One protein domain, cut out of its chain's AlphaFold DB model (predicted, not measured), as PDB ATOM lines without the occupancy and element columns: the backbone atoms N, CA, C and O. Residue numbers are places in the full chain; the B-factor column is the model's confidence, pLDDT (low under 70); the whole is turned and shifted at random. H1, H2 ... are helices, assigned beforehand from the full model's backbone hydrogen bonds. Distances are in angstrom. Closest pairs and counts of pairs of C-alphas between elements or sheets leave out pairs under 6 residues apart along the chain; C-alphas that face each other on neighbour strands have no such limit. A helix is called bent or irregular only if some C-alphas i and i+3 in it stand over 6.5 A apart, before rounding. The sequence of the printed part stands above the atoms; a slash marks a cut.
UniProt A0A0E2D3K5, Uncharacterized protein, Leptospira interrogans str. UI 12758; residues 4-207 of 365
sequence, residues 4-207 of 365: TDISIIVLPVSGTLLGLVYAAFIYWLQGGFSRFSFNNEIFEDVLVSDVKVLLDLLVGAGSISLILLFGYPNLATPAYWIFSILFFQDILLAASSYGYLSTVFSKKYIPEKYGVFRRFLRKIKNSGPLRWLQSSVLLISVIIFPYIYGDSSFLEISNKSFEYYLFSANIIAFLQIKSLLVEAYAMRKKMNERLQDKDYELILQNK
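AT A GLANCE: This is residues 4 to 207 of the 365 residues of an uncharacterized protein of Leptospira interrogans str. UI 12758 (UniProt A0A0E2D3K5). Helices H1, H2 and H3 run up and down side by side in a row, and H5 and H6 lie along one side of that row, H5 on H3 and H6 on H1 and H2, in a loose, flat five-helix bundle. The short H4 crosses H3 near its last residues, and the longest helix, H6, runs out past the body so that residues 192 to 207 stick out as an arm. The printed part has 204 residues with six named helices in the order H1 to H6 and no named strand; the class is all helix. It is loose, with a radius of gyration of the C-alphas of 20.5 A and spans of 72 by 44 by 22 A.

IN THESE COORDINATES: Find C-alpha 4 at (-162.113, -23.956, 72.895); from there H1, residues 4 to 35, runs 48.1 A. It is irregular, with C-alphas 31 and 34 7.7 A apart. After a tight link, H2, residues 40 to 69, runs 41.8 A, and H3, residues 73 to 104, runs 46.8 A. Look next for H4, residues 116 to 126, 15.5 A long, and H5, residues 129 to 149, 26.6 A long with a kink of 39 degrees near residue 140. H6, residues 159 to 205, runs 65.7 A from (-165.849, -31.075, 67.144) to (-113.162, -13.289, 32.179).

HOW THE PARTS SIT: The bundle of H1, H2, H3, H5 and H6 is up and down, each helix running against the one before it. H1 and H2 form a helical hairpin at a shallow tilt of 16 degrees, closest at the C-alphas of Ser 7 and Ser 65, 4.7 A. H2 and H3 form another at 10 degrees, closest at the C-alphas of Ser 49 and Ala 94, 5.2 A. H4 touches residues 92 to 103 of H3, about perpendicular at 75 degrees; the C-alphas of Ser 96 and Ile 124 are closest, 4.4 A. H5 touches H3 at the C-alphas of Ser 135 and Ile 91, 6.2 A, and forms a hairpin with H6, closest at Pro 146 and Ser 161, C-alphas 4.6 A apart. H6 touches H2 at Leu 166 and Ala 61, C-alphas 5.6 A apart, and H1 at Leu 181 and Ala 24, 6.5 A. H1 and H3 are apart. Every O i to N i+4 pair is within hydrogen-bond range in H2, H4 and H6; the counts are 24 of 28 in H1, 26 of 28 in H3 and 15 of 17 in H5.

THE WHOLE: The C-alphas farthest apart, of Asn 74 and Lys 207, are 73.3 A apart. The printed part has no cut; the link H3 to H4, 11 residues, is long. Look for pLDDT under 70 at residues 27 to 47, 98 to 114, 154 and 183 to 207.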
ATOM      1  N   THR A   4    -162.503 -25.307  72.470       78.56
ATOM      2  CA  THR A   4    -162.113 -23.956  72.895       78.56
ATOM      3  C   THR A   4    -160.667 -23.874  73.378       78.56
ATOM      4  O   THR A   4    -159.964 -22.932  73.028       78.56
ATOM      5  N   ASP A   5    -160.191 -24.870  74.133       81.50
ATOM      6  CA  ASP A   5    -158.812 -24.917  74.634       81.50
ATOM      7  C   ASP A   5    -157.828 -25.087  73.467       81.50
ATOM      8  O   ASP A   5    -156.739 -24.515  73.469       81.50
ATOM      9  N   ILE A   6    -158.225 -25.849  72.441       82.38
ATOM     10  CA  ILE A   6    -157.435 -26.039  71.217       82.38
ATOM     11  C   ILE A   6    -157.394 -24.734  70.428       82.38
ATOM     12  O   ILE A   6    -156.316 -24.308  70.022       82.38
ATOM     13  N   SER A   7    -158.525 -24.045  70.271       82.81
ATOM     14  CA  SER A   7    -158.590 -22.753  69.579       82.81
ATOM     15  C   SER A   7    -157.760 -21.660  70.262       82.81
ATOM     16  O   SER A   7    -157.131 -20.866  69.564       82.81
ATOM     17  N   ILE A   8    -157.684 -21.646  71.601       84.31
ATOM     18  CA  ILE A   8    -156.826 -20.719  72.367       84.31
ATOM     19  C   ILE A   8    -155.344 -20.904  72.013       84.31
ATOM     20  O   ILE A   8    -154.603 -19.925  71.954       84.31
ATOM     21  N   ILE A   9    -154.906 -22.139  71.757       85.00
ATOM     22  CA  ILE A   9    -153.515 -22.449  71.396       85.00
ATOM     23  C   ILE A   9    -153.280 -22.245  69.893       85.00
ATOM     24  O   ILE A   9    -152.271 -21.674  69.486       85.00
ATOM     25  N   VAL A  10    -154.211 -22.693  69.052       84.75
ATOM     26  CA  VAL A  10    -154.061 -22.692  67.592       84.75
ATOM     27  C   VAL A  10    -154.115 -21.286  67.000       84.75
ATOM     28  O   VAL A  10    -153.393 -21.010  66.041       84.75
ATOM     29  N   LEU A  11    -154.919 -20.382  67.560       85.94
ATOM     30  CA  LEU A  11    -155.030 -19.008  67.070       85.94
ATOM     31  C   LEU A  11    -153.680 -18.250  67.095       85.94
ATOM     32  O   LEU A  11    -153.258 -17.770  66.039       85.94
ATOM     33  N   PRO A  12    -152.946 -18.169  68.226       86.31
ATOM     34  CA  PRO A  12    -151.639 -17.512  68.264       86.31
ATOM     35  C   PRO A  12    -150.565 -18.264  67.470       86.31
ATOM     36  O   PRO A  12    -149.689 -17.619  66.891       86.31
ATOM     37  N   VAL A  13    -150.631 -19.598  67.376       86.81
ATOM     38  CA  VAL A  13    -149.707 -20.378  66.533       86.81
ATOM     39  C   VAL A  13    -149.918 -20.042  65.057       86.81
ATOM     40  O   VAL A  13    -148.966 -19.643  64.391       86.81
ATOM     41  N   SER A  14    -151.163 -20.095  64.571       85.75
ATOM     42  CA  SER A  14    -151.526 -19.717  63.197       85.75
ATOM     43  C   SER A  14    -151.089 -18.282  62.885       85.75
ATOM     44  O   SER A  14    -150.500 -18.026  61.837       85.75
ATOM     45  N   GLY A  15    -151.307 -17.350  63.821       83.88
ATOM     46  CA  GLY A  15    -150.881 -15.953  63.687       83.88
ATOM     47  C   GLY A  15    -149.360 -15.781  63.622       83.88
ATOM     48  O   GLY A  15    -148.855 -15.031  62.789       83.88
ATOM     49  N   THR A  16    -148.612 -16.517  64.447       86.75
ATOM     50  CA  THR A  16    -147.139 -16.493  64.436       86.75
ATOM     51  C   THR A  16    -146.587 -17.065  63.130       86.75
ATOM     52  O   THR A  16    -145.690 -16.478  62.525       86.75
ATOM     53  N   LEU A  17    -147.147 -18.184  62.659       85.25
ATOM     54  CA  LEU A  17    -146.788 -18.787  61.376       85.25
ATOM     55  C   LEU A  17    -147.090 -17.837  60.215       85.25
ATOM     56  O   LEU A  17    -146.252 -17.675  59.335       85.25
ATOM     57  N   LEU A  18    -148.225 -17.140  60.250       84.12
ATOM     58  CA  LEU A  18    -148.590 -16.146  59.241       84.12
ATOM     59  C   LEU A  18    -147.584 -14.986  59.222       84.12
ATOM     60  O   LEU A  18    -147.112 -14.601  58.153       84.12
ATOM     61  N   GLY A  19    -147.157 -14.501  60.390       81.00
ATOM     62  CA  GLY A  19    -146.072 -13.521  60.503       81.00
ATOM     63  C   GLY A  19    -144.749 -14.006  59.895       81.00
ATOM     64  O   GLY A  19    -144.092 -13.254  59.173       81.00
ATOM     65  N   LEU A  20    -144.377 -15.271  60.117       82.12
ATOM     66  CA  LEU A  20    -143.177 -15.876  59.521       82.12
ATOM     67  C   LEU A  20    -143.273 -15.996  57.997       82.12
ATOM     68  O   LEU A  20    -142.276 -15.772  57.314       82.12
ATOM     69  N   VAL A  21    -144.452 -16.304  57.457       81.88
ATOM     70  CA  VAL A  21    -144.700 -16.361  56.006       81.88
ATOM     71  C   VAL A  21    -144.520 -14.993  55.376       81.88
ATOM     72  O   VAL A  21    -143.789 -14.866  54.396       81.88
ATOM     73  N   TYR A  22    -145.119 -13.956  55.966       78.44
ATOM     74  CA  TYR A  22    -144.938 -12.582  55.501       78.44
ATOM     75  C   TYR A  22    -143.478 -12.139  55.590       78.44
ATOM     76  O   TYR A  22    -142.959 -11.562  54.638       78.44
ATOM     77  N   ALA A  23    -142.790 -12.446  56.692       75.62
ATOM     78  CA  ALA A  23    -141.373 -12.129  56.843       75.62
ATOM     79  C   ALA A  23    -140.514 -12.843  55.788       75.62
ATOM     80  O   ALA A  23    -139.657 -12.212  55.170       75.62
ATOM     81  N   ALA A  24    -140.770 -14.130  55.535       73.25
ATOM     82  CA  ALA A  24    -140.094 -14.903  54.498       73.25
ATOM     83  C   ALA A  24    -140.349 -14.316  53.104       73.25
ATOM     84  O   ALA A  24    -139.409 -14.145  52.332       73.25
ATOM     85  N   PHE A  25    -141.598 -13.958  52.804       72.75
ATOM     86  CA  PHE A  25    -141.996 -13.388  51.521       72.75
ATOM     87  C   PHE A  25    -141.373 -12.007  51.283       72.75
ATOM     88  O   PHE A  25    -140.789 -11.774  50.228       72.75
ATOM     89  N   ILE A  26    -141.397 -11.117  52.281       71.38
ATOM     90  CA  ILE A  26    -140.741  -9.799  52.219       71.38
ATOM     91  C   ILE A  26    -139.230  -9.957  52.048       71.38
ATOM     92  O   ILE A  26    -138.631  -9.295  51.203       71.38
ATOM     93  N   TYR A  27    -138.608 -10.854  52.815       68.00
ATOM     94  CA  TYR A  27    -137.182 -11.153  52.699       68.00
ATOM     95  C   TYR A  27    -136.817 -11.649  51.293       68.00
ATOM     96  O   TYR A  27    -135.762 -11.298  50.758       68.00
ATOM     97  N   TRP A  28    -137.703 -12.428  50.673       66.12
ATOM     98  CA  TRP A  28    -137.547 -12.909  49.304       66.12
ATOM     99  C   TRP A  28    -137.690 -11.778  48.275       66.12
ATOM    100  O   TRP A  28    -136.808 -11.599  47.430       66.12
ATOM    101  N   LEU A  29    -138.734 -10.953  48.409       65.25
ATOM    102  CA  LEU A  29    -138.989  -9.780  47.564       65.25
ATOM    103  C   LEU A  29    -137.833  -8.771  47.593       65.25
ATOM    104  O   LEU A  29    -137.408  -8.273  46.551       65.25
ATOM    105  N   GLN A  30    -137.274  -8.504  48.773       64.31
ATOM    106  CA  GLN A  30    -136.176  -7.549  48.941       64.31
ATOM    107  C   GLN A  30    -134.826  -8.080  48.430       64.31
ATOM    108  O   GLN A  30    -133.978  -7.293  48.009       64.31
ATOM    109  N   GLY A  31    -134.598  -9.397  48.478       54.91
ATOM    110  CA  GLY A  31    -133.297 -10.005  48.177       54.91
ATOM    111  C   GLY A  31    -133.094 -10.492  46.736       54.91
ATOM    112  O   GLY A  31    -131.946 -10.583  46.301       54.91
ATOM    113  N   GLY A  32    -134.164 -10.834  46.005       49.38
ATOM    114  CA  GLY A  32    -134.066 -11.599  44.750       49.38
ATOM    115  C   GLY A  32    -134.358 -10.842  43.447       49.38
ATOM    116  O   GLY A  32    -133.782 -11.175  42.412       49.38
ATOM    117  N   PHE A  33    -135.218  -9.820  43.469       49.19
ATOM    118  CA  PHE A  33    -135.916  -9.384  42.247       49.19
ATOM    119  C   PHE A  33    -135.297  -8.209  41.487       49.19
ATOM    120  O   PHE A  33    -135.583  -8.029  40.307       49.19
ATOM    121  N   SER A  34    -134.392  -7.440  42.095       43.59
ATOM    122  CA  SER A  34    -133.761  -6.297  41.416       43.59
ATOM    123  C   SER A  34    -132.712  -6.685  40.357       43.59
ATOM    124  O   SER A  34    -132.108  -5.800  39.755       43.59
ATOM    125  N   ARG A  35    -132.450  -7.986  40.129       47.25
ATOM    126  CA  ARG A  35    -131.263  -8.457  39.381       47.25
ATOM    127  C   ARG A  35    -131.504  -9.454  38.239       47.25
ATOM    128  O   ARG A  35    -130.533  -9.855  37.601       47.25
ATOM    129  N   PHE A  36    -132.741  -9.838  37.931       46.97
ATOM    130  CA  PHE A  36    -133.053 -10.750  36.818       46.97
ATOM    131  C   PHE A  36    -134.184 -10.166  35.966       46.97
ATOM    132  O   PHE A  36    -135.087  -9.554  36.512       46.97
ATOM    133  N   SER A  37    -134.121 -10.277  34.633       45.53
ATOM    134  CA  SER A  37    -135.056  -9.577  33.729       45.53
ATOM    135  C   SER A  37    -135.993 -10.483  32.923       45.53
ATOM    136  O   SER A  37    -136.918  -9.966  32.313       45.53
ATOM    137  N   PHE A  38    -135.797 -11.810  32.903       37.00
ATOM    138  CA  PHE A  38    -136.574 -12.692  32.005       37.00
ATOM    139  C   PHE A  38    -137.118 -13.988  32.644       37.00
ATOM    140  O   PHE A  38    -137.951 -14.654  32.046       37.00
ATOM    141  N   ASN A  39    -136.701 -14.335  33.871       45.09
ATOM    142  CA  ASN A  39    -137.233 -15.478  34.640       45.09
ATOM    143  C   ASN A  39    -138.123 -15.050  35.828       45.09
ATOM    144  O   ASN A  39    -138.568 -15.911  36.582       45.09
ATOM    145  N   ASN A  40    -138.356 -13.741  36.005       51.34
ATOM    146  CA  ASN A  40    -139.009 -13.187  37.194       51.34
ATOM    147  C   ASN A  40    -140.491 -13.521  37.265       51.34
ATOM    148  O   ASN A  40    -140.894 -14.144  38.233       51.34
ATOM    149  N   GLU A  41    -141.266 -13.175  36.237       53.09
ATOM    150  CA  GLU A  41    -142.732 -13.289  36.280       53.09
ATOM    151  C   GLU A  41    -143.184 -14.725  36.564       53.09
ATOM    152  O   GLU A  41    -144.077 -14.974  37.358       53.09
ATOM    153  N   ILE A  42    -142.491 -15.702  35.983       50.12
ATOM    154  CA  ILE A  42    -142.883 -17.103  36.087       50.12
ATOM    155  C   ILE A  42    -142.489 -17.727  37.444       50.12
ATOM    156  O   ILE A  42    -143.223 -18.557  37.986       50.12
ATOM    157  N   PHE A  43    -141.328 -17.363  38.001       56.22
ATOM    158  CA  PHE A  43    -140.944 -17.785  39.357       56.22
ATOM    159  C   PHE A  43    -141.774 -17.066  40.422       56.22
ATOM    160  O   PHE A  43    -142.114 -17.666  41.442       56.22
ATOM    161  N   GLU A  44    -142.110 -15.804  40.170       63.47
ATOM    162  CA  GLU A  44    -143.013 -15.002  40.983       63.47
ATOM    163  C   GLU A  44    -144.403 -15.631  41.018       63.47
ATOM    164  O   GLU A  44    -144.885 -15.931  42.104       63.47
ATOM    165  N   ASP A  45    -144.985 -15.969  39.868       63.47
ATOM    166  CA  ASP A  45    -146.292 -16.629  39.775       63.47
ATOM    167  C   ASP A  45    -146.352 -17.936  40.578       63.47
ATOM    168  O   ASP A  45    -147.351 -18.237  41.237       63.47
ATOM    169  N   VAL A  46    -145.270 -18.719  40.560       60.56
ATOM    170  CA  VAL A  46    -145.171 -19.954  41.347       60.56
ATOM    171  C   VAL A  46    -145.122 -19.683  42.834       60.56
ATOM    172  O   VAL A  46    -145.863 -20.306  43.593       60.56
ATOM    173  N   LEU A  47    -144.255 -18.776  43.261       67.44
ATOM    174  CA  LEU A  47    -144.074 -18.511  44.680       67.44
ATOM    175  C   LEU A  47    -145.267 -17.787  45.270       67.44
ATOM    176  O   LEU A  47    -145.674 -18.115  46.377       67.44
ATOM    177  N   VAL A  48    -145.887 -16.891  44.511       71.31
ATOM    178  CA  VAL A  48    -147.176 -16.300  44.859       71.31
ATOM    179  C   VAL A  48    -148.227 -17.398  44.996       71.31
ATOM    180  O   VAL A  48    -148.975 -17.379  45.968       71.31
ATOM    181  N   SER A  49    -148.262 -18.391  44.099       70.50
ATOM    182  CA  SER A  49    -149.229 -19.492  44.208       70.50
ATOM    183  C   SER A  49    -149.002 -20.389  45.433       70.50
ATOM    184  O   SER A  49    -149.965 -20.712  46.125       70.50
ATOM    185  N   ASP A  50    -147.753 -20.730  45.764       71.56
ATOM    186  CA  ASP A  50    -147.426 -21.546  46.943       71.56
ATOM    187  C   ASP A  50    -147.649 -20.783  48.253       71.56
ATOM    188  O   ASP A  50    -148.193 -21.330  49.214       71.56
ATOM    189  N   VAL A  51    -147.276 -19.501  48.289       78.12
ATOM    190  CA  VAL A  51    -147.523 -18.621  49.438       78.12
ATOM    191  C   VAL A  51    -149.020 -18.407  49.627       78.12
ATOM    192  O   VAL A  51    -149.478 -18.422  50.765       78.12
ATOM    193  N   LYS A  52    -149.801 -18.276  48.548       82.31
ATOM    194  CA  LYS A  52    -151.259 -18.134  48.623       82.31
ATOM    195  C   LYS A  52    -151.913 -19.350  49.277       82.31
ATOM    196  O   LYS A  52    -152.631 -19.176  50.254       82.31
ATOM    197  N   VAL A  53    -151.592 -20.565  48.824       84.31
ATOM    198  CA  VAL A  53    -152.117 -21.813  49.420       84.31
ATOM    199  C   VAL A  53    -151.809 -21.877  50.919       84.31
ATOM    200  O   VAL A  53    -152.645 -22.289  51.722       84.31
ATOM    201  N   LEU A  54    -150.614 -21.446  51.312       85.62
ATOM    202  CA  LEU A  54    -150.174 -21.469  52.700       85.62
ATOM    203  C   LEU A  54    -150.858 -20.382  53.550       85.62
ATOM    204  O   LEU A  54    -151.241 -20.640  54.693       85.62
ATOM    205  N   LEU A  55    -151.069 -19.193  52.982       85.31
ATOM    206  CA  LEU A  55    -151.851 -18.120  53.597       85.31
ATOM    207  C   LEU A  55    -153.306 -18.538  53.795       85.31
ATOM    208  O   LEU A  55    -153.812 -18.391  54.903       85.31
ATOM    209  N   ASP A  56    -153.954 -19.106  52.779       86.31
ATOM    210  CA  ASP A  56    -155.344 -19.565  52.870       86.31
ATOM    211  C   ASP A  56    -155.508 -20.581  53.997       86.31
ATOM    212  O   ASP A  56    -156.443 -20.503  54.790       86.31
ATOM    213  N   LEU A  57    -154.550 -21.496  54.127       88.62
ATOM    214  CA  LEU A  57    -154.545 -22.541  55.140       88.62
ATOM    215  C   LEU A  57    -154.413 -21.970  56.567       88.62
ATOM    216  O   LEU A  57    -155.132 -22.399  57.471       88.62
ATOM    217  N   LEU A  58    -153.561 -20.959  56.769       89.06
ATOM    218  CA  LEU A  58    -153.410 -20.262  58.054       89.06
ATOM    219  C   LEU A  58    -154.588 -19.331  58.373       89.06
ATOM    220  O   LEU A  58    -155.019 -19.258  59.524       89.06
ATOM    221  N   VAL A  59    -155.131 -18.641  57.369       88.69
ATOM    222  CA  VAL A  59    -156.318 -17.785  57.504       88.69
ATOM    223  C   VAL A  59    -157.551 -18.631  57.815       88.69
ATOM    224  O   VAL A  59    -158.328 -18.269  58.699       88.69
ATOM    225  N   GLY A  60    -157.714 -19.783  57.166       87.44
ATOM    226  CA  GLY A  60    -158.766 -20.753  57.466       87.44
ATOM    227  C   GLY A  60    -158.668 -21.264  58.903       87.44
ATOM    228  O   GLY A  60    -159.628 -21.149  59.666       87.44
ATOM    229  N   ALA A  61    -157.487 -21.730  59.320       88.56
ATOM    230  CA  ALA A  61    -157.275 -22.228  60.679       88.56
ATOM    231  C   ALA A  61    -157.502 -21.135  61.739       88.56
ATOM    232  O   ALA A  61    -158.142 -21.385  62.764       88.56
ATOM    233  N   GLY A  62    -157.033 -19.910  61.481       87.56
ATOM    234  CA  GLY A  62    -157.218 -18.762  62.365       87.56
ATOM    235  C   GLY A  62    -158.677 -18.315  62.471       87.56
ATOM    236  O   GLY A  62    -159.193 -18.162  63.576       87.56
ATOM    237  N   SER A  63    -159.366 -18.148  61.341       88.31
ATOM    238  CA  SER A  63    -160.768 -17.707  61.303       88.31
ATOM    239  C   SER A  63    -161.715 -18.722  61.941       88.31
ATOM    240  O   SER A  63    -162.552 -18.342  62.758       88.31
ATOM    241  N   ILE A  64    -161.543 -20.016  61.658       89.00
ATOM    242  CA  ILE A  64    -162.339 -21.085  62.276       89.00
ATOM    243  C   ILE A  64    -162.053 -21.166  63.779       89.00
ATOM    244  O   ILE A  64    -162.991 -21.245  64.569       89.00
ATOM    245  N   SER A  65    -160.788 -21.050  64.202       87.56
ATOM    246  CA  SER A  65    -160.443 -20.988  65.632       87.56
ATOM    247  C   SER A  65    -161.103 -19.802  66.335       87.56
ATOM    248  O   SER A  65    -161.582 -19.943  67.454       87.56
ATOM    249  N   LEU A  66    -161.166 -18.644  65.677       87.94
ATOM    250  CA  LEU A  66    -161.791 -17.441  66.218       87.94
ATOM    251  C   LEU A  66    -163.309 -17.621  66.372       87.94
ATOM    252  O   LEU A  66    -163.850 -17.347  67.441       87.94
ATOM    253  N   ILE A  67    -163.990 -18.157  65.355       87.06
ATOM    254  CA  ILE A  67    -165.434 -18.457  65.399       87.06
ATOM    255  C   ILE A  67    -165.766 -19.435  66.538       87.06
ATOM    256  O   ILE A  67    -166.734 -19.229  67.276       87.06
ATOM    257  N   LEU A  68    -164.948 -20.477  66.705       85.62
ATOM    258  CA  LEU A  68    -165.106 -21.474  67.767       85.62
ATOM    259  C   LEU A  68    -164.837 -20.884  69.160       85.62
ATOM    260  O   LEU A  68    -165.555 -21.204  70.106       85.62
ATOM    261  N   LEU A  69    -163.853 -19.990  69.285       85.50
ATOM    262  CA  LEU A  69    -163.489 -19.329  70.543       85.50
ATOM    263  C   LEU A  69    -164.569 -18.356  71.033       85.50
ATOM    264  O   LEU A  69    -164.834 -18.295  72.231       85.50
ATOM    265  N   PHE A  70    -165.234 -17.645  70.121       84.31
ATOM    266  CA  PHE A  70    -166.369 -16.776  70.455       84.31
ATOM    267  C   PHE A  70    -167.690 -17.534  70.672       84.31
ATOM    268  O   PHE A  70    -168.714 -16.912  70.944       84.31
ATOM    269  N   GLY A  71    -167.681 -18.869  70.594       77.44
ATOM    270  CA  GLY A  71    -168.847 -19.687  70.918       77.44
ATOM    271  C   GLY A  71    -169.945 -19.650  69.855       77.44
ATOM    272  O   GLY A  71    -171.115 -19.809  70.195       77.44
ATOM    273  N   TYR A  72    -169.586 -19.481  68.577       80.94
ATOM    274  CA  TYR A  72    -170.520 -19.526  67.444       80.94
ATOM    275  C   TYR A  72    -170.370 -20.819  66.609       80.94
ATOM    276  O   TYR A  72    -170.035 -20.750  65.423       80.94
ATOM    277  N   PRO A  73    -170.632 -22.020  67.168       73.25
ATOM    278  CA  PRO A  73    -170.399 -23.293  66.475       73.25
ATOM    279  C   PRO A  73    -171.237 -23.435  65.194       73.25
ATOM    280  O   PRO A  73    -170.761 -23.984  64.203       73.25
ATOM    281  N   ASN A  74    -172.436 -22.844  65.165       79.44
ATOM    282  CA  ASN A  74    -173.325 -22.865  63.998       79.44
ATOM    283  C   ASN A  74    -172.727 -22.154  62.769       79.44
ATOM    284  O   ASN A  74    -173.124 -22.439  61.643       79.44
ATOM    285  N   LEU A  75    -171.773 -21.236  62.971       85.00
ATOM    286  CA  LEU A  75    -171.070 -20.536  61.893       85.00
ATOM    287  C   LEU A  75    -169.775 -21.246  61.473       85.00
ATOM    288  O   LEU A  75    -169.277 -20.995  60.378       85.00
ATOM    289  N   ALA A  76    -169.238 -22.149  62.299       84.75
ATOM    290  CA  ALA A  76    -167.974 -22.829  62.024       84.75
ATOM    291  C   ALA A  76    -168.096 -23.828  60.863       84.75
ATOM    292  O   ALA A  76    -167.236 -23.868  59.987       84.75
ATOM    293  N   THR A  77    -169.192 -24.590  60.813       86.94
ATOM    294  CA  THR A  77    -169.470 -25.558  59.738       86.94
ATOM    295  C   THR A  77    -169.576 -24.907  58.352       86.94
ATOM    296  O   THR A  77    -168.842 -25.320  57.451       86.94
ATOM    297  N   PRO A  78    -170.423 -23.878  58.130       87.75
ATOM    298  CA  PRO A  78    -170.471 -23.206  56.833       87.75
ATOM    299  C   PRO A  78    -169.152 -22.495  56.499       87.75
ATOM    300  O   PRO A  78    -168.725 -22.543  55.346       87.75
ATOM    301  N   ALA A  79    -168.462 -21.902  57.482       88.62
ATOM    302  CA  ALA A  79    -167.152 -21.287  57.262       88.62
ATOM    303  C   ALA A  79    -166.102 -22.305  56.786       88.62
ATOM    304  O   ALA A  79    -165.362 -22.024  55.844       88.62
ATOM    305  N   TYR A  80    -166.077 -23.506  57.371       89.00
ATOM    306  CA  TYR A  80    -165.191 -24.585  56.935       89.00
ATOM    307  C   TYR A  80    -165.479 -25.048  55.508       89.00
ATOM    308  O   TYR A  80    -164.542 -25.285  54.745       89.00
ATOM    309  N   TRP A  81    -166.748 -25.169  55.116       88.81
ATOM    310  CA  TRP A  81    -167.092 -25.566  53.749       88.81
ATOM    311  C   TRP A  81    -166.711 -24.500  52.725       88.81
ATOM    312  O   TRP A  81    -166.140 -24.835  51.687       88.81
ATOM    313  N   ILE A  82    -166.956 -23.223  53.035       90.50
ATOM    314  CA  ILE A  82    -166.514 -22.098  52.200       90.50
ATOM    315  C   ILE A  82    -164.991 -22.132  52.050       90.50
ATOM    316  O   ILE A  82    -164.487 -22.110  50.927       90.50
ATOM    317  N   PHE A  83    -164.265 -22.263  53.163       91.56
ATOM    318  CA  PHE A  83    -162.814 -22.420  53.157       91.56
ATOM    319  C   PHE A  83    -162.379 -23.609  52.290       91.56
ATOM    320  O   PHE A  83    -161.526 -23.449  51.428       91.56
ATOM    321  N   SER A  84    -162.993 -24.782  52.458       89.81
ATOM    322  CA  SER A  84    -162.611 -26.008  51.746       89.81
ATOM    323  C   SER A  84    -162.773 -25.883  50.230       89.81
ATOM    324  O   SER A  84    -161.930 -26.375  49.481       89.81
ATOM    325  N   ILE A  85    -163.829 -25.207  49.764       89.50
ATOM    326  CA  ILE A  85    -164.065 -24.962  48.333       89.50
ATOM    327  C   ILE A  85    -163.002 -24.017  47.766       89.50
ATOM    328  O   ILE A  85    -162.404 -24.325  46.733       89.50
ATOM    329  N   LEU A  86    -162.753 -22.893  48.444       88.81
ATOM    330  CA  LEU A  86    -161.751 -21.911  48.016       88.81
ATOM    331  C   LEU A  86    -160.347 -22.525  48.021       88.81
ATOM    332  O   LEU A  86    -159.640 -22.475  47.019       88.81
ATOM    333  N   PHE A  87    -160.000 -23.224  49.098       89.00
ATOM    334  CA  PHE A  87    -158.723 -23.908  49.251       89.00
ATOM    335  C   PHE A  87    -158.510 -24.979  48.172       89.00
ATOM    336  O   PHE A  87    -157.428 -25.084  47.595       89.00
ATOM    337  N   PHE A  88    -159.549 -25.747  47.828       88.69
ATOM    338  CA  PHE A  88    -159.473 -26.705  46.724       88.69
ATOM    339  C   PHE A  88    -159.237 -26.020  45.374       88.69
ATOM    340  O   PHE A  88    -158.408 -26.479  44.582       88.69
ATOM    341  N   GLN A  89    -159.936 -24.916  45.108       87.56
ATOM    342  CA  GLN A  89    -159.739 -24.129  43.894       87.56
ATOM    343  C   GLN A  89    -158.301 -23.605  43.798       87.56
ATOM    344  O   GLN A  89    -157.690 -23.701  42.730       87.56
ATOM    345  N   ASP A  90    -157.738 -23.117  44.900       83.94
ATOM    346  CA  ASP A  90    -156.380 -22.581  44.936       83.94
ATOM    347  C   ASP A  90    -155.306 -23.665  44.786       83.94
ATOM    348  O   ASP A  90    -154.339 -23.461  44.046       83.94
ATOM    349  N   ILE A  91    -155.523 -24.872  45.322       84.75
ATOM    350  CA  ILE A  91    -154.674 -26.043  45.027       84.75
ATOM    351  C   ILE A  91    -154.667 -26.357  43.522       84.75
ATOM    352  O   ILE A  91    -153.610 -26.632  42.944       84.75
ATOM    353  N   LEU A  92    -155.834 -26.332  42.867       82.38
ATOM    354  CA  LEU A  92    -155.939 -26.614  41.431       82.38
ATOM    355  C   LEU A  92    -155.292 -25.517  40.580       82.38
ATOM    356  O   LEU A  92    -154.635 -25.823  39.579       82.38
ATOM    357  N   LEU A  93    -155.455 -24.251  40.968       79.31
ATOM    358  CA  LEU A  93    -154.814 -23.117  40.306       79.31
ATOM    359  C   LEU A  93    -153.293 -23.205  40.428       79.31
ATOM    360  O   LEU A  93    -152.621 -23.146  39.396       79.31
ATOM    361  N   ALA A  94    -152.763 -23.464  41.625       76.44
ATOM    362  CA  ALA A  94    -151.335 -23.675  41.847       76.44
ATOM    363  C   ALA A  94    -150.797 -24.820  40.971       76.44
ATOM    364  O   ALA A  94    -149.843 -24.640  40.210       76.44
ATOM    365  N   ALA A  95    -151.471 -25.976  40.958       77.25
ATOM    366  CA  ALA A  95    -151.095 -27.101  40.101       77.25
ATOM    367  C   ALA A  95    -151.114 -26.739  38.601       77.25
ATOM    368  O   ALA A  95    -150.283 -27.226  37.827       77.25
ATOM    369  N   SER A  96    -152.034 -25.870  38.174       73.56
ATOM    370  CA  SER A  96    -152.115 -25.395  36.790       73.56
ATOM    371  C   SER A  96    -150.977 -24.440  36.412       73.56
ATOM    372  O   SER A  96    -150.454 -24.547  35.298       73.56
ATOM    373  N   SER A  97    -150.547 -23.565  37.327       70.81
ATOM    374  CA  SER A  97    -149.424 -22.636  37.134       70.81
ATOM    375  C   SER A  97    -148.105 -23.395  36.997       70.81
ATOM    376  O   SER A  97    -147.363 -23.199  36.033       70.81
ATOM    377  N   TYR A  98    -147.877 -24.384  37.862       69.56
ATOM    378  CA  TYR A  98    -146.750 -25.315  37.746       69.56
ATOM    379  C   TYR A  98    -146.773 -26.128  36.446       69.56
ATOM    380  O   TYR A  98    -145.754 -26.333  35.780       69.56
ATOM    381  N   GLY A  99    -147.962 -26.580  36.060       67.19
ATOM    382  CA  GLY A  99    -148.200 -27.266  34.802       67.19
ATOM    383  C   GLY A  99    -147.844 -26.432  33.580       67.19
ATOM    384  O   GLY A  99    -147.172 -26.921  32.673       67.19
ATOM    385  N   TYR A 100    -148.244 -25.162  33.571       64.56
ATOM    386  CA  TYR A 100    -147.876 -24.209  32.528       64.56
ATOM    387  C   TYR A 100    -146.356 -24.071  32.418       64.56
ATOM    388  O   TYR A 100    -145.795 -24.246  31.339       64.56
ATOM    389  N   LEU A 101    -145.681 -23.909  33.546       59.06
ATOM    390  CA  LEU A 101    -144.229 -23.820  33.644       59.06
ATOM    391  C   LEU A 101    -143.474 -24.987  33.014       59.06
ATOM    392  O   LEU A 101    -142.560 -24.798  32.212       59.06
ATOM    393  N   SER A 102    -143.909 -26.210  33.315       59.12
ATOM    394  CA  SER A 102    -143.337 -27.429  32.731       59.12
ATOM    395  C   SER A 102    -143.518 -27.513  31.204       59.12
ATOM    396  O   SER A 102    -142.799 -28.243  30.514       59.12
ATOM    397  N   THR A 103    -144.489 -26.774  30.657       60.56
ATOM    398  CA  THR A 103    -144.785 -26.728  29.219       60.56
ATOM    399  C   THR A 103    -144.099 -25.588  28.480       60.56
ATOM    400  O   THR A 103    -143.929 -25.716  27.273       60.56
ATOM    401  N   VAL A 104    -143.645 -24.530  29.170       53.06
ATOM    402  CA  VAL A 104    -142.941 -23.389  28.547       53.06
ATOM    403  C   VAL A 104    -141.637 -23.833  27.869       53.06
ATOM    404  O   VAL A 104    -141.295 -23.326  26.808       53.06
ATOM    405  N   PHE A 105    -140.952 -24.841  28.424       45.94
ATOM    406  CA  PHE A 105    -139.660 -25.328  27.917       45.94
ATOM    407  C   PHE A 105    -139.681 -26.770  27.377       45.94
ATOM    408  O   PHE A 105    -138.621 -27.358  27.163       45.94
ATOM    409  N   SER A 106    -140.853 -27.387  27.162       49.75
ATOM    410  CA  SER A 106    -140.933 -28.790  26.714       49.75
ATOM    411  C   SER A 106    -141.738 -28.990  25.431       49.75
ATOM    412  O   SER A 106    -142.608 -28.203  25.074       49.75
ATOM    413  N   LYS A 107    -141.503 -30.127  24.757       46.31
ATOM    414  CA  LYS A 107    -142.259 -30.562  23.565       46.31
ATOM    415  C   LYS A 107    -143.754 -30.825  23.842       46.31
ATOM    416  O   LYS A 107    -144.496 -31.144  22.916       46.31
ATOM    417  N   LYS A 108    -144.225 -30.709  25.094       52.25
ATOM    418  CA  LYS A 108    -145.637 -30.878  25.490       52.25
ATOM    419  C   LYS A 108    -146.442 -29.590  25.261       52.25
ATOM    420  O   LYS A 108    -147.115 -29.100  26.166       52.25
ATOM    421  N   TYR A 109    -146.375 -29.063  24.041       52.22
ATOM    422  CA  TYR A 109    -147.116 -27.878  23.612       52.22
ATOM    423  C   TYR A 109    -148.630 -28.071  23.816       52.22
ATOM    424  O   TYR A 109    -149.177 -29.135  23.507       52.22
ATOM    425  N   ILE A 110    -149.312 -27.050  24.345       60.03
ATOM    426  CA  ILE A 110    -150.775 -27.027  24.477       60.03
ATOM    427  C   ILE A 110    -151.335 -26.106  23.380       60.03
ATOM    428  O   ILE A 110    -151.302 -24.891  23.552       60.03
ATOM    429  N   PRO A 111    -151.858 -26.659  22.267       58.81
ATOM    430  CA  PRO A 111    -152.467 -25.892  21.188       58.81
ATOM    431  C   PRO A 111    -153.479 -24.851  21.664       58.81
ATOM    432  O   PRO A 111    -154.386 -25.160  22.443       58.81
ATOM    433  N   GLU A 112    -153.399 -23.647  21.100       59.06
ATOM    434  CA  GLU A 112    -154.361 -22.570  21.371       59.06
ATOM    435  C   GLU A 112    -155.797 -22.920  20.944       59.06
ATOM    436  O   GLU A 112    -156.759 -22.357  21.457       59.06
ATOM    437  N   LYS A 113    -155.964 -23.928  20.082       66.50
ATOM    438  CA  LYS A 113    -157.274 -24.450  19.660       66.50
ATOM    439  C   LYS A 113    -158.045 -25.187  20.770       66.50
ATOM    440  O   LYS A 113    -159.204 -25.539  20.568       66.50
ATOM    441  N   TYR A 114    -157.441 -25.452  21.933       68.38
ATOM    442  CA  TYR A 114    -158.171 -26.013  23.073       68.38
ATOM    443  C   TYR A 114    -158.994 -24.949  23.806       68.38
ATOM    444  O   TYR A 114    -158.456 -23.914  24.202       68.38
ATOM    445  N   GLY A 115    -160.270 -25.262  24.066       73.50
ATOM    446  CA  GLY A 115    -161.138 -24.470  24.940       73.50
ATOM    447  C   GLY A 115    -160.590 -24.354  26.369       73.50
ATOM    448  O   GLY A 115    -159.839 -25.224  26.826       73.50
ATOM    449  N   VAL A 116    -160.983 -23.287  27.071       75.00
ATOM    450  CA  VAL A 116    -160.425 -22.850  28.369       75.00
ATOM    451  C   VAL A 116    -160.321 -23.997  29.382       75.00
ATOM    452  O   VAL A 116    -159.244 -24.254  29.918       75.00
ATOM    453  N   PHE A 117    -161.397 -24.767  29.564       75.88
ATOM    454  CA  PHE A 117    -161.437 -25.877  30.520       75.88
ATOM    455  C   PHE A 117    -160.495 -27.040  30.155       75.88
ATOM    456  O   PHE A 117    -159.767 -27.562  31.000       75.88
ATOM    457  N   ARG A 118    -160.434 -27.426  28.873       76.00
ATOM    458  CA  ARG A 118    -159.523 -28.493  28.410       76.00
ATOM    459  C   ARG A 118    -158.060 -28.070  28.513       76.00
ATOM    460  O   ARG A 118    -157.204 -28.897  28.825       76.00
ATOM    461  N   ARG A 119    -157.772 -26.788  28.272       75.69
ATOM    462  CA  ARG A 119    -156.439 -26.202  28.455       75.69
ATOM    463  C   ARG A 119    -156.023 -26.258  29.926       75.69
ATOM    464  O   ARG A 119    -154.910 -26.690  30.212       75.69
ATOM    465  N   PHE A 120    -156.927 -25.900  30.835       73.25
ATOM    466  CA  PHE A 120    -156.715 -25.953  32.282       73.25
ATOM    467  C   PHE A 120    -156.388 -27.370  32.775       73.25
ATOM    468  O   PHE A 120    -155.318 -27.588  33.343       73.25
ATOM    469  N   LEU A 121    -157.221 -28.365  32.453       77.06
ATOM    470  CA  LEU A 121    -156.974 -29.761  32.845       77.06
ATOM    471  C   LEU A 121    -155.646 -30.304  32.305       77.06
ATOM    472  O   LEU A 121    -154.949 -31.062  32.979       77.06
ATOM    473  N   ARG A 122    -155.267 -29.910  31.084       75.44
ATOM    474  CA  ARG A 122    -154.007 -30.349  30.477       75.44
ATOM    475  C   ARG A 122    -152.789 -29.694  31.121       75.44
ATOM    476  O   ARG A 122    -151.774 -30.368  31.260       75.44
ATOM    477  N   LYS A 123    -152.899 -28.433  31.556       75.00
ATOM    478  CA  LYS A 123    -151.878 -27.784  32.390       75.00
ATOM    479  C   LYS A 123    -151.694 -28.569  33.687       75.00
ATOM    480  O   LYS A 123    -150.592 -29.044  33.925       75.00
ATOM    481  N   ILE A 124    -152.765 -28.840  34.436       73.00
ATOM    482  CA  ILE A 124    -152.683 -29.628  35.683       73.00
ATOM    483  C   ILE A 124    -152.054 -31.005  35.423       73.00
ATOM    484  O   ILE A 124    -151.137 -31.410  36.129       73.00
ATOM    485  N   LYS A 125    -152.454 -31.718  34.364       78.25
ATOM    486  CA  LYS A 125    -151.856 -33.022  34.016       78.25
ATOM    487  C   LYS A 125    -150.344 -32.944  33.756       78.25
ATOM    488  O   LYS A 125    -149.627 -33.913  33.997       78.25
ATOM    489  N   ASN A 126    -149.853 -31.812  33.262       76.56
ATOM    490  CA  ASN A 126    -148.445 -31.625  32.931       76.56
ATOM    491  C   ASN A 126    -147.569 -31.237  34.136       76.56
ATOM    492  O   ASN A 126    -146.354 -31.343  34.012       76.56
ATOM    493  N   SER A 127    -148.144 -30.890  35.297       70.81
ATOM    494  CA  SER A 127    -147.407 -30.464  36.506       70.81
ATOM    495  C   SER A 127    -146.426 -31.505  37.069       70.81
ATOM    496  O   SER A 127    -145.513 -31.157  37.816       70.81
ATOM    497  N   GLY A 128    -146.572 -32.774  36.677       75.19
ATOM    498  CA  GLY A 128    -145.674 -33.863  37.051       75.19
ATOM    499  C   GLY A 128    -146.074 -34.581  38.351       75.19
ATOM    500  O   GLY A 128    -146.791 -34.033  39.186       75.19
ATOM    501  N   PRO A 129    -145.618 -35.831  38.542       73.88
ATOM    502  CA  PRO A 129    -146.131 -36.727  39.584       73.88
ATOM    503  C   PRO A 129    -145.872 -36.229  41.012       73.88
ATOM    504  O   PRO A 129    -146.721 -36.400  41.881       73.88
ATOM    505  N   LEU A 130    -144.738 -35.560  41.251       74.06
ATOM    506  CA  LEU A 130    -144.378 -35.036  42.573       74.06
ATOM    507  C   LEU A 130    -145.350 -33.943  43.051       74.06
ATOM    508  O   LEU A 130    -145.681 -33.880  44.232       74.06
ATOM    509  N   ARG A 131    -145.841 -33.101  42.133       74.25
ATOM    510  CA  ARG A 131    -146.758 -32.004  42.471       74.25
ATOM    511  C   ARG A 131    -148.193 -32.481  42.628       74.25
ATOM    512  O   ARG A 131    -148.866 -32.031  43.543       74.25
ATOM    513  N   TRP A 132    -148.617 -33.463  41.833       77.25
ATOM    514  CA  TRP A 132    -149.864 -34.183  42.107       77.25
ATOM    515  C   TRP A 132    -149.853 -34.800  43.502       77.25
ATOM    516  O   TRP A 132    -150.814 -34.631  44.241       77.25
ATOM    517  N   LEU A 133    -148.743 -35.432  43.894       81.69
ATOM    518  CA  LEU A 133    -148.593 -35.994  45.231       81.69
ATOM    519  C   LEU A 133    -148.692 -34.915  46.320       81.69
ATOM    520  O   LEU A 133    -149.421 -35.106  47.286       81.69
ATOM    521  N   GLN A 134    -148.048 -33.758  46.144       81.94
ATOM    522  CA  GLN A 134    -148.148 -32.638  47.087       81.94
ATOM    523  C   GLN A 134    -149.580 -32.085  47.203       81.94
ATOM    524  O   GLN A 134    -150.090 -31.931  48.314       81.94
ATOM    525  N   SER A 135    -150.252 -31.826  46.079       83.31
ATOM    526  CA  SER A 135    -151.648 -31.365  46.053       83.31
ATOM    527  C   SER A 135    -152.601 -32.394  46.667       83.31
ATOM    528  O   SER A 135    -153.512 -32.026  47.404       83.31
ATOM    529  N   SER A 136    -152.379 -33.686  46.412       84.69
ATOM    530  CA  SER A 136    -153.155 -34.771  47.014       84.69
ATOM    531  C   SER A 136    -152.930 -34.872  48.517       84.69
ATOM    532  O   SER A 136    -153.901 -35.054  49.240       84.69
ATOM    533  N   VAL A 137    -151.697 -34.710  49.005       87.19
ATOM    534  CA  VAL A 137    -151.414 -34.672  50.449       87.19
ATOM    535  C   VAL A 137    -152.157 -33.508  51.103       87.19
ATOM    536  O   VAL A 137    -152.812 -33.714  52.116       87.19
ATOM    537  N   LEU A 138    -152.144 -32.316  50.501       87.75
ATOM    538  CA  LEU A 138    -152.885 -31.162  51.025       87.75
ATOM    539  C   LEU A 138    -154.390 -31.421  51.086       87.75
ATOM    540  O   LEU A 138    -155.012 -31.221  52.127       87.75
ATOM    541  N   LEU A 139    -154.966 -31.927  49.996       88.25
ATOM    542  CA  LEU A 139    -156.384 -32.267  49.928       88.25
ATOM    543  C   LEU A 139    -156.763 -33.326  50.973       88.25
ATOM    544  O   LEU A 139    -157.750 -33.182  51.697       88.25
ATOM    545  N   ILE A 140    -155.969 -34.396  51.051       89.25
ATOM    546  CA  ILE A 140    -156.237 -35.515  51.944       89.25
ATOM    547  C   ILE A 140    -156.122 -35.054  53.388       89.25
ATOM    548  O   ILE A 140    -157.027 -35.300  54.169       89.25
ATOM    549  N   SER A 141    -155.048 -34.371  53.758       87.56
ATOM    550  CA  SER A 141    -154.776 -34.050  55.155       87.56
ATOM    551  C   SER A 141    -155.611 -32.889  55.698       87.56
ATOM    552  O   SER A 141    -155.895 -32.875  56.894       87.56
ATOM    553  N   VAL A 142    -156.009 -31.929  54.858       88.62
ATOM    554  CA  VAL A 142    -156.735 -30.721  55.295       88.62
ATOM    555  C   VAL A 142    -158.247 -30.863  55.137       88.62
ATOM    556  O   VAL A 142    -158.977 -30.335  55.967       88.62
ATOM    557  N   ILE A 143    -158.731 -31.580  54.115       88.12
ATOM    558  CA  ILE A 143    -160.173 -31.687  53.838       88.12
ATOM    559  C   ILE A 143    -160.702 -33.093  54.141       88.12
ATOM    560  O   ILE A 143    -161.651 -33.249  54.909       88.12
ATOM    561  N   ILE A 144    -160.097 -34.130  53.555       88.62
ATOM    562  CA  ILE A 144    -160.653 -35.496  53.603       88.62
ATOM    563  C   ILE A 144    -160.454 -36.137  54.979       88.62
ATOM    564  O   ILE A 144    -161.380 -36.726  55.529       88.62
ATOM    565  N   PHE A 145    -159.252 -36.038  55.539       87.81
ATOM    566  CA  PHE A 145    -158.881 -36.665  56.801       87.81
ATOM    567  C   PHE A 145    -159.706 -36.112  57.969       87.81
ATOM    568  O   PHE A 145    -160.320 -36.924  58.664       87.81
ATOM    569  N   PRO A 146    -159.832 -34.781  58.154       87.88
ATOM    570  CA  PRO A 146    -160.671 -34.241  59.216       87.88
ATOM    571  C   PRO A 146    -162.138 -34.636  59.063       87.88
ATOM    572  O   PRO A 146    -162.788 -34.951  60.057       87.88
ATOM    573  N   TYR A 147    -162.650 -34.684  57.831       86.38
ATOM    574  CA  TYR A 147    -164.038 -35.047  57.553       86.38
ATOM    575  C   TYR A 147    -164.339 -36.527  57.841       86.38
ATOM    576  O   TYR A 147    -165.285 -36.825  58.566       86.38
ATOM    577  N   ILE A 148    -163.523 -37.453  57.323       85.44
ATOM    578  CA  ILE A 148    -163.755 -38.902  57.456       85.44
ATOM    579  C   ILE A 148    -163.503 -39.383  58.887       85.44
ATOM    580  O   ILE A 148    -164.308 -40.133  59.428       85.44
ATOM    581  N   TYR A 149    -162.393 -38.974  59.506       84.50
ATOM    582  CA  TYR A 149    -161.983 -39.514  60.810       84.50
ATOM    583  C   TYR A 149    -162.625 -38.809  62.002       84.50
ATOM    584  O   TYR A 149    -162.521 -39.294  63.128       84.50
ATOM    585  N   GLY A 150    -163.265 -37.663  61.783       80.69
ATOM    586  CA  GLY A 150    -163.977 -36.959  62.839       80.69
ATOM    587  C   GLY A 150    -165.446 -37.353  62.979       80.69
ATOM    588  O   GLY A 150    -166.137 -36.695  63.743       80.69
ATOM    589  N   ASP A 151    -165.941 -38.395  62.306       79.12
ATOM    590  CA  ASP A 151    -167.355 -38.816  62.372       79.12
ATOM    591  C   ASP A 151    -168.342 -37.690  61.991       79.12
ATOM    592  O   ASP A 151    -169.372 -37.491  62.636       79.12
ATOM    593  N   SER A 152    -168.013 -36.902  60.961       78.69
ATOM    594  CA  SER A 152    -168.878 -35.817  60.485       78.69
ATOM    595  C   SER A 152    -169.974 -36.313  59.544       78.69
ATOM    596  O   SER A 152    -169.788 -37.263  58.781       78.69
ATOM    597  N   SER A 153    -171.115 -35.625  59.554       76.44
ATOM    598  CA  SER A 153    -172.151 -35.791  58.533       76.44
ATOM    599  C   SER A 153    -171.983 -34.736  57.436       76.44
ATOM    600  O   SER A 153    -171.279 -33.742  57.609       76.44
ATOM    601  N   PHE A 154    -172.659 -34.917  56.301       66.44
ATOM    602  CA  PHE A 154    -172.580 -33.967  55.183       66.44
ATOM    603  C   PHE A 154    -173.002 -32.534  55.566       66.44
ATOM    604  O   PHE A 154    -172.506 -31.570  54.990       66.44
ATOM    605  N   LEU A 155    -173.901 -32.388  56.548       71.19
ATOM    606  CA  LEU A 155    -174.465 -31.100  56.963       71.19
ATOM    607  C   LEU A 155    -173.846 -30.544  58.249       71.19
ATOM    608  O   LEU A 155    -173.966 -29.348  58.505       71.19
ATOM    609  N   GLU A 156    -173.184 -31.382  59.044       79.62
ATOM    610  CA  GLU A 156    -172.683 -31.000  60.359       79.62
ATOM    611  C   GLU A 156    -171.286 -31.565  60.593       79.62
ATOM    612  O   GLU A 156    -171.068 -32.781  60.556       79.62
ATOM    613  N   ILE A 157    -170.347 -30.651  60.841       83.44
ATOM    614  CA  ILE A 157    -168.961 -30.980  61.146       83.44
ATOM    615  C   ILE A 157    -168.821 -31.132  62.650       83.44
ATOM    616  O   ILE A 157    -169.164 -30.234  63.418       83.44
ATOM    617  N   SER A 158    -168.309 -32.282  63.071       86.56
ATOM    618  CA  SER A 158    -168.131 -32.580  64.483       86.56
ATOM    619  C   SER A 158    -166.976 -31.774  65.088       86.56
ATOM    620  O   SER A 158    -166.032 -31.360  64.408       86.56
ATOM    621  N   ASN A 159    -166.979 -31.651  66.416       86.19
ATOM    622  CA  ASN A 159    -165.849 -31.075  67.144       86.19
ATOM    623  C   ASN A 159    -164.534 -31.815  66.842       86.19
ATOM    624  O   ASN A 159    -163.523 -31.161  66.621       86.19
ATOM    625  N   LYS A 160    -164.548 -33.153  66.741       87.25
ATOM    626  CA  LYS A 160    -163.351 -33.947  66.404       87.25
ATOM    627  C   LYS A 160    -162.816 -33.612  65.011       87.25
ATOM    628  O   LYS A 160    -161.605 -33.557  64.818       87.25
ATOM    629  N   SER A 161    -163.698 -33.366  64.043       88.00
ATOM    630  CA  SER A 161    -163.289 -32.932  62.705       88.00
ATOM    631  C   SER A 161    -162.608 -31.568  62.738       88.00
ATOM    632  O   SER A 161    -161.571 -31.401  62.101       88.00
ATOM    633  N   PHE A 162    -163.115 -30.615  63.525       88.81
ATOM    634  CA  PHE A 162    -162.425 -29.336  63.710       88.81
ATOM    635  C   PHE A 162    -161.060 -29.505  64.380       88.81
ATOM    636  O   PHE A 162    -160.100 -28.878  63.943       88.81
ATOM    637  N   GLU A 163    -160.933 -30.380  65.381       88.19
ATOM    638  CA  GLU A 163    -159.639 -30.674  66.010       88.19
ATOM    639  C   GLU A 163    -158.631 -31.200  64.984       88.19
ATOM    640  O   GLU A 163    -157.542 -30.640  64.841       88.19
ATOM    641  N   TYR A 164    -159.003 -32.228  64.216       89.94
ATOM    642  CA  TYR A 164    -158.124 -32.797  63.194       89.94
ATOM    643  C   TYR A 164    -157.736 -31.787  62.122       89.94
ATOM    644  O   TYR A 164    -156.572 -31.761  61.728       89.94
ATOM    645  N   TYR A 165    -158.673 -30.946  61.683       90.88
ATOM    646  CA  TYR A 165    -158.401 -29.878  60.727       90.88
ATOM    647  C   TYR A 165    -157.404 -28.859  61.285       90.88
ATOM    648  O   TYR A 165    -156.400 -28.567  60.641       90.88
ATOM    649  N   LEU A 166    -157.646 -28.337  62.490       90.12
ATOM    650  CA  LEU A 166    -156.794 -27.311  63.090       90.12
ATOM    651  C   LEU A 166    -155.364 -27.821  63.308       90.12
ATOM    652  O   LEU A 166    -154.403 -27.093  63.039       90.12
ATOM    653  N   PHE A 167    -155.211 -29.076  63.740       89.31
ATOM    654  CA  PHE A 167    -153.899 -29.705  63.888       89.31
ATOM    655  C   PHE A 167    -153.226 -29.978  62.544       89.31
ATOM    656  O   PHE A 167    -152.065 -29.604  62.364       89.31
ATOM    657  N   SER A 168    -153.925 -30.609  61.595       90.06
ATOM    658  CA  SER A 168    -153.332 -30.957  60.301       90.06
ATOM    659  C   SER A 168    -152.932 -29.707  59.523       90.06
ATOM    660  O   SER A 168    -151.826 -29.659  58.986       90.06
ATOM    661  N   ALA A 169    -153.765 -28.665  59.552       89.62
ATOM    662  CA  ALA A 169    -153.475 -27.382  58.938       89.62
ATOM    663  C   ALA A 169    -152.183 -26.773  59.516       89.62
ATOM    664  O   ALA A 169    -151.228 -26.513  58.786       89.62
ATOM    665  N   ASN A 170    -152.078 -26.626  60.838       87.12
ATOM    666  CA  ASN A 170    -150.896 -26.002  61.440       87.12
ATOM    667  C   ASN A 170    -149.608 -26.811  61.242       87.12
ATOM    668  O   ASN A 170    -148.553 -26.228  60.985       87.12
ATOM    669  N   ILE A 171    -149.678 -28.144  61.309       89.94
ATOM    670  CA  ILE A 171    -148.516 -29.010  61.061       89.94
ATOM    671  C   ILE A 171    -148.039 -28.858  59.614       89.94
ATOM    672  O   ILE A 171    -146.843 -28.692  59.369       89.94
ATOM    673  N   ILE A 172    -148.962 -28.880  58.652       89.19
ATOM    674  CA  ILE A 172    -148.634 -28.723  57.233       89.19
ATOM    675  C   ILE A 172    -148.068 -27.334  56.959       89.19
ATOM    676  O   ILE A 172    -147.028 -27.234  56.308       89.19
ATOM    677  N   ALA A 173    -148.696 -26.283  57.494       87.19
ATOM    678  CA  ALA A 173    -148.206 -24.917  57.370       87.19
ATOM    679  C   ALA A 173    -146.772 -24.806  57.892       87.19
ATOM    680  O   ALA A 173    -145.897 -24.305  57.193       87.19
ATOM    681  N   PHE A 174    -146.499 -25.335  59.086       87.00
ATOM    682  CA  PHE A 174    -145.164 -25.315  59.674       87.00
ATOM    683  C   PHE A 174    -144.125 -26.032  58.802       87.00
ATOM    684  O   PHE A 174    -143.047 -25.489  58.545       87.00
ATOM    685  N   LEU A 175    -144.443 -27.235  58.312       86.06
ATOM    686  CA  LEU A 175    -143.544 -27.999  57.441       86.06
ATOM    687  C   LEU A 175    -143.263 -27.260  56.129       86.06
ATOM    688  O   LEU A 175    -142.111 -27.209  55.690       86.06
ATOM    689  N   GLN A 176    -144.286 -26.658  55.526       84.19
ATOM    690  CA  GLN A 176    -144.135 -25.903  54.285       84.19
ATOM    691  C   GLN A 176    -143.368 -24.595  54.489       84.19
ATOM    692  O   GLN A 176    -142.479 -24.307  53.695       84.19
ATOM    693  N   ILE A 177    -143.618 -23.855  55.574       82.50
ATOM    694  CA  ILE A 177    -142.848 -22.651  55.937       82.50
ATOM    695  C   ILE A 177    -141.377 -23.001  56.107       82.50
ATOM    696  O   ILE A 177    -140.508 -22.316  55.572       82.50
ATOM    697  N   LYS A 178    -141.082 -24.088  56.827       82.31
ATOM    698  CA  LYS A 178    -139.711 -24.565  57.004       82.31
ATOM    699  C   LYS A 178    -139.064 -24.887  55.656       82.31
ATOM    700  O   LYS A 178    -137.935 -24.460  55.431       82.31
ATOM    701  N   SER A 179    -139.757 -25.606  54.770       80.44
ATOM    702  CA  SER A 179    -139.245 -25.906  53.423       80.44
ATOM    703  C   SER A 179    -138.977 -24.627  52.637       80.44
ATOM    704  O   SER A 179    -137.885 -24.455  52.110       80.44
ATOM    705  N   LEU A 180    -139.928 -23.690  52.640       74.88
ATOM    706  CA  LEU A 180    -139.844 -22.427  51.914       74.88
ATOM    707  C   LEU A 180    -138.690 -21.557  52.421       74.88
ATOM    708  O   LEU A 180    -137.942 -21.004  51.621       74.88
ATOM    709  N   LEU A 181    -138.474 -21.490  53.738       71.88
ATOM    710  CA  LEU A 181    -137.330 -20.798  54.338       71.88
ATOM    711  C   LEU A 181    -135.995 -21.459  53.980       71.88
ATOM    712  O   LEU A 181    -135.030 -20.760  53.667       71.88
ATOM    713  N   VAL A 182    -135.924 -22.793  54.006       76.94
ATOM    714  CA  VAL A 182    -134.716 -23.544  53.628       76.94
ATOM    715  C   VAL A 182    -134.406 -23.357  52.146       76.94
ATOM    716  O   VAL A 182    -133.254 -23.105  51.795       76.94
ATOM    717  N   GLU A 183    -135.409 -23.429  51.278       69.81
ATOM    718  CA  GLU A 183    -135.272 -23.199  49.840       69.81
ATOM    719  C   GLU A 183    -134.887 -21.753  49.538       69.81
ATOM    720  O   GLU A 183    -133.963 -21.524  48.759       69.81
ATOM    721  N   ALA A 184    -135.511 -20.779  50.202       66.19
ATOM    722  CA  ALA A 184    -135.161 -19.368  50.092       66.19
ATOM    723  C   ALA A 184    -133.710 -19.113  50.518       66.19
ATOM    724  O   ALA A 184    -132.961 -18.444  49.804       66.19
ATOM    725  N   TYR A 185    -133.283 -19.682  51.647       67.00
ATOM    726  CA  TYR A 185    -131.911 -19.553  52.130       67.00
ATOM    727  C   TYR A 185    -130.914 -20.257  51.207       67.00
ATOM    728  O   TYR A 185    -129.891 -19.674  50.857       67.00
ATOM    729  N   ALA A 186    -131.207 -21.478  50.760       67.44
ATOM    730  CA  ALA A 186    -130.351 -22.234  49.850       67.44
ATOM    731  C   ALA A 186    -130.252 -21.571  48.473       67.44
ATOM    732  O   ALA A 186    -129.168 -21.526  47.895       67.44
ATOM    733  N   MET A 187    -131.351 -21.025  47.948       62.72
ATOM    734  CA  MET A 187    -131.350 -20.271  46.699       62.72
ATOM    735  C   MET A 187    -130.552 -18.979  46.858       62.72
ATOM    736  O   MET A 187    -129.696 -18.712  46.022       62.72
ATOM    737  N   ARG A 188    -130.734 -18.229  47.952       62.50
ATOM    738  CA  ARG A 188    -129.936 -17.029  48.236       62.50
ATOM    739  C   ARG A 188    -128.457 -17.351  48.423       62.50
ATOM    740  O   ARG A 188    -127.619 -16.626  47.904       62.50
ATOM    741  N   LYS A 189    -128.123 -18.440  49.117       66.88
ATOM    742  CA  LYS A 189    -126.746 -18.921  49.276       66.88
ATOM    743  C   LYS A 189    -126.147 -19.274  47.917       66.88
ATOM    744  O   LYS A 189    -125.117 -18.716  47.581       66.88
ATOM    745  N   LYS A 190    -126.849 -20.050  47.086       62.03
ATOM    746  CA  LYS A 190    -126.441 -20.335  45.698       62.03
ATOM    747  C   LYS A 190    -126.351 -19.079  44.833       62.03
ATOM    748  O   LYS A 190    -125.520 -19.031  43.939       62.03
ATOM    749  N   MET A 191    -127.203 -18.077  45.045       57.47
ATOM    750  CA  MET A 191    -127.130 -16.790  44.347       57.47
ATOM    751  C   MET A 191    -125.909 -15.996  44.793       57.47
ATOM    752  O   MET A 191    -125.221 -15.459  43.942       57.47
ATOM    753  N   ASN A 192    -125.621 -15.945  46.091       56.94
ATOM    754  CA  ASN A 192    -124.448 -15.274  46.640       56.94
ATOM    755  C   ASN A 192    -123.153 -15.986  46.240       56.94
ATOM    756  O   ASN A 192    -122.211 -15.312  45.855       56.94
ATOM    757  N   GLU A 193    -123.129 -17.318  46.260       61.31
ATOM    758  CA  GLU A 193    -122.027 -18.143  45.753       61.31
ATOM    759  C   GLU A 193    -121.850 -17.913  44.256       61.31
ATOM    760  O   GLU A 193    -120.771 -17.547  43.837       61.31
ATOM    761  N   ARG A 194    -122.919 -17.953  43.449       54.56
ATOM    762  CA  ARG A 194    -122.844 -17.599  42.020       54.56
ATOM    763  C   ARG A 194    -122.492 -16.141  41.766       54.56
ATOM    764  O   ARG A 194    -122.066 -15.842  40.666       54.56
ATOM    765  N   LEU A 195    -122.732 -15.224  42.699       51.22
ATOM    766  CA  LEU A 195    -122.326 -13.822  42.585       51.22
ATOM    767  C   LEU A 195    -120.857 -13.649  42.978       51.22
ATOM    768  O   LEU A 195    -120.164 -12.913  42.300       51.22
ATOM    769  N   GLN A 196    -120.369 -14.371  43.987       53.69
ATOM    770  CA  GLN A 196    -118.951 -14.422  44.353       53.69
ATOM    771  C   GLN A 196    -118.120 -15.162  43.300       53.69
ATOM    772  O   GLN A 196    -117.056 -14.685  42.923       53.69
ATOM    773  N   ASP A 197    -118.641 -16.260  42.757       46.12
ATOM    774  CA  ASP A 197    -118.071 -16.995  41.631       46.12
ATOM    775  C   ASP A 197    -118.191 -16.182  40.345       46.12
ATOM    776  O   ASP A 197    -117.254 -16.190  39.566       46.12
ATOM    777  N   LYS A 198    -119.270 -15.409  40.134       45.59
ATOM    778  CA  LYS A 198    -119.332 -14.435  39.034       45.59
ATOM    779  C   LYS A 198    -118.392 -13.271  39.238       45.59
ATOM    780  O   LYS A 198    -117.931 -12.777  38.233       45.59
ATOM    781  N   ASP A 199    -118.104 -12.824  40.456       45.03
ATOM    782  CA  ASP A 199    -117.122 -11.767  40.711       45.03
ATOM    783  C   ASP A 199    -115.693 -12.307  40.509       45.03
ATOM    784  O   ASP A 199    -114.858 -11.620  39.925       45.03
ATOM    785  N   TYR A 200    -115.423 -13.567  40.869       38.50
ATOM    786  CA  TYR A 200    -114.148 -14.249  40.615       38.50
ATOM    787  C   TYR A 200    -113.975 -14.632  39.129       38.50
ATOM    788  O   TYR A 200    -112.914 -14.397  38.551       38.50
ATOM    789  N   GLU A 201    -115.033 -15.110  38.464       36.81
ATOM    790  CA  GLU A 201    -115.110 -15.310  37.011       36.81
ATOM    791  C   GLU A 201    -115.171 -13.982  36.250       36.81
ATOM    792  O   GLU A 201    -114.646 -13.939  35.156       36.81
ATOM    793  N   LEU A 202    -115.704 -12.875  36.783       43.72
ATOM    794  CA  LEU A 202    -115.621 -11.532  36.174       43.72
ATOM    795  C   LEU A 202    -114.198 -10.992  36.269       43.72
ATOM    796  O   LEU A 202    -113.751 -10.307  35.354       43.72
ATOM    797  N   ILE A 203    -113.465 -11.297  37.340       41.03
ATOM    798  CA  ILE A 203    -112.043 -10.955  37.470       41.03
ATOM    799  C   ILE A 203    -111.186 -11.813  36.517       41.03
ATOM    800  O   ILE A 203    -110.211 -11.301  35.960       41.03
ATOM    801  N   LEU A 204    -111.570 -13.070  36.256       37.88
ATOM    802  CA  LEU A 204    -110.896 -13.974  35.308       37.88
ATOM    803  C   LEU A 204    -111.323 -13.781  33.830       37.88
ATOM    804  O   LEU A 204    -110.463 -13.797  32.957       37.88
ATOM    805  N   GLN A 205    -112.597 -13.512  33.528       36.69
ATOM    806  CA  GLN A 205    -113.162 -13.289  32.179       36.69
ATOM    807  C   GLN A 205    -113.048 -11.838  31.699       36.69
ATOM    808  O   GLN A 205    -113.050 -11.604  30.493       36.69
ATOM    809  N   ASN A 206    -112.834 -10.847  32.579       41.22
ATOM    810  CA  ASN A 206    -112.373  -9.523  32.126       41.22
ATOM    811  C   ASN A 206    -110.957  -9.563  31.517       41.22
ATOM    812  O   ASN A 206    -110.488  -8.535  31.025       41.22
ATOM    813  N   LYS A 207    -110.291 -10.727  31.500       42.56
ATOM    814  CA  LYS A 207    -109.095 -10.953  30.687       42.56
ATOM    815  C   LYS A 207    -109.354 -11.570  29.307       42.56
ATOM    816  O   LYS A 207    -108.528 -11.310  28.446       42.56
TER     817      LYS A 207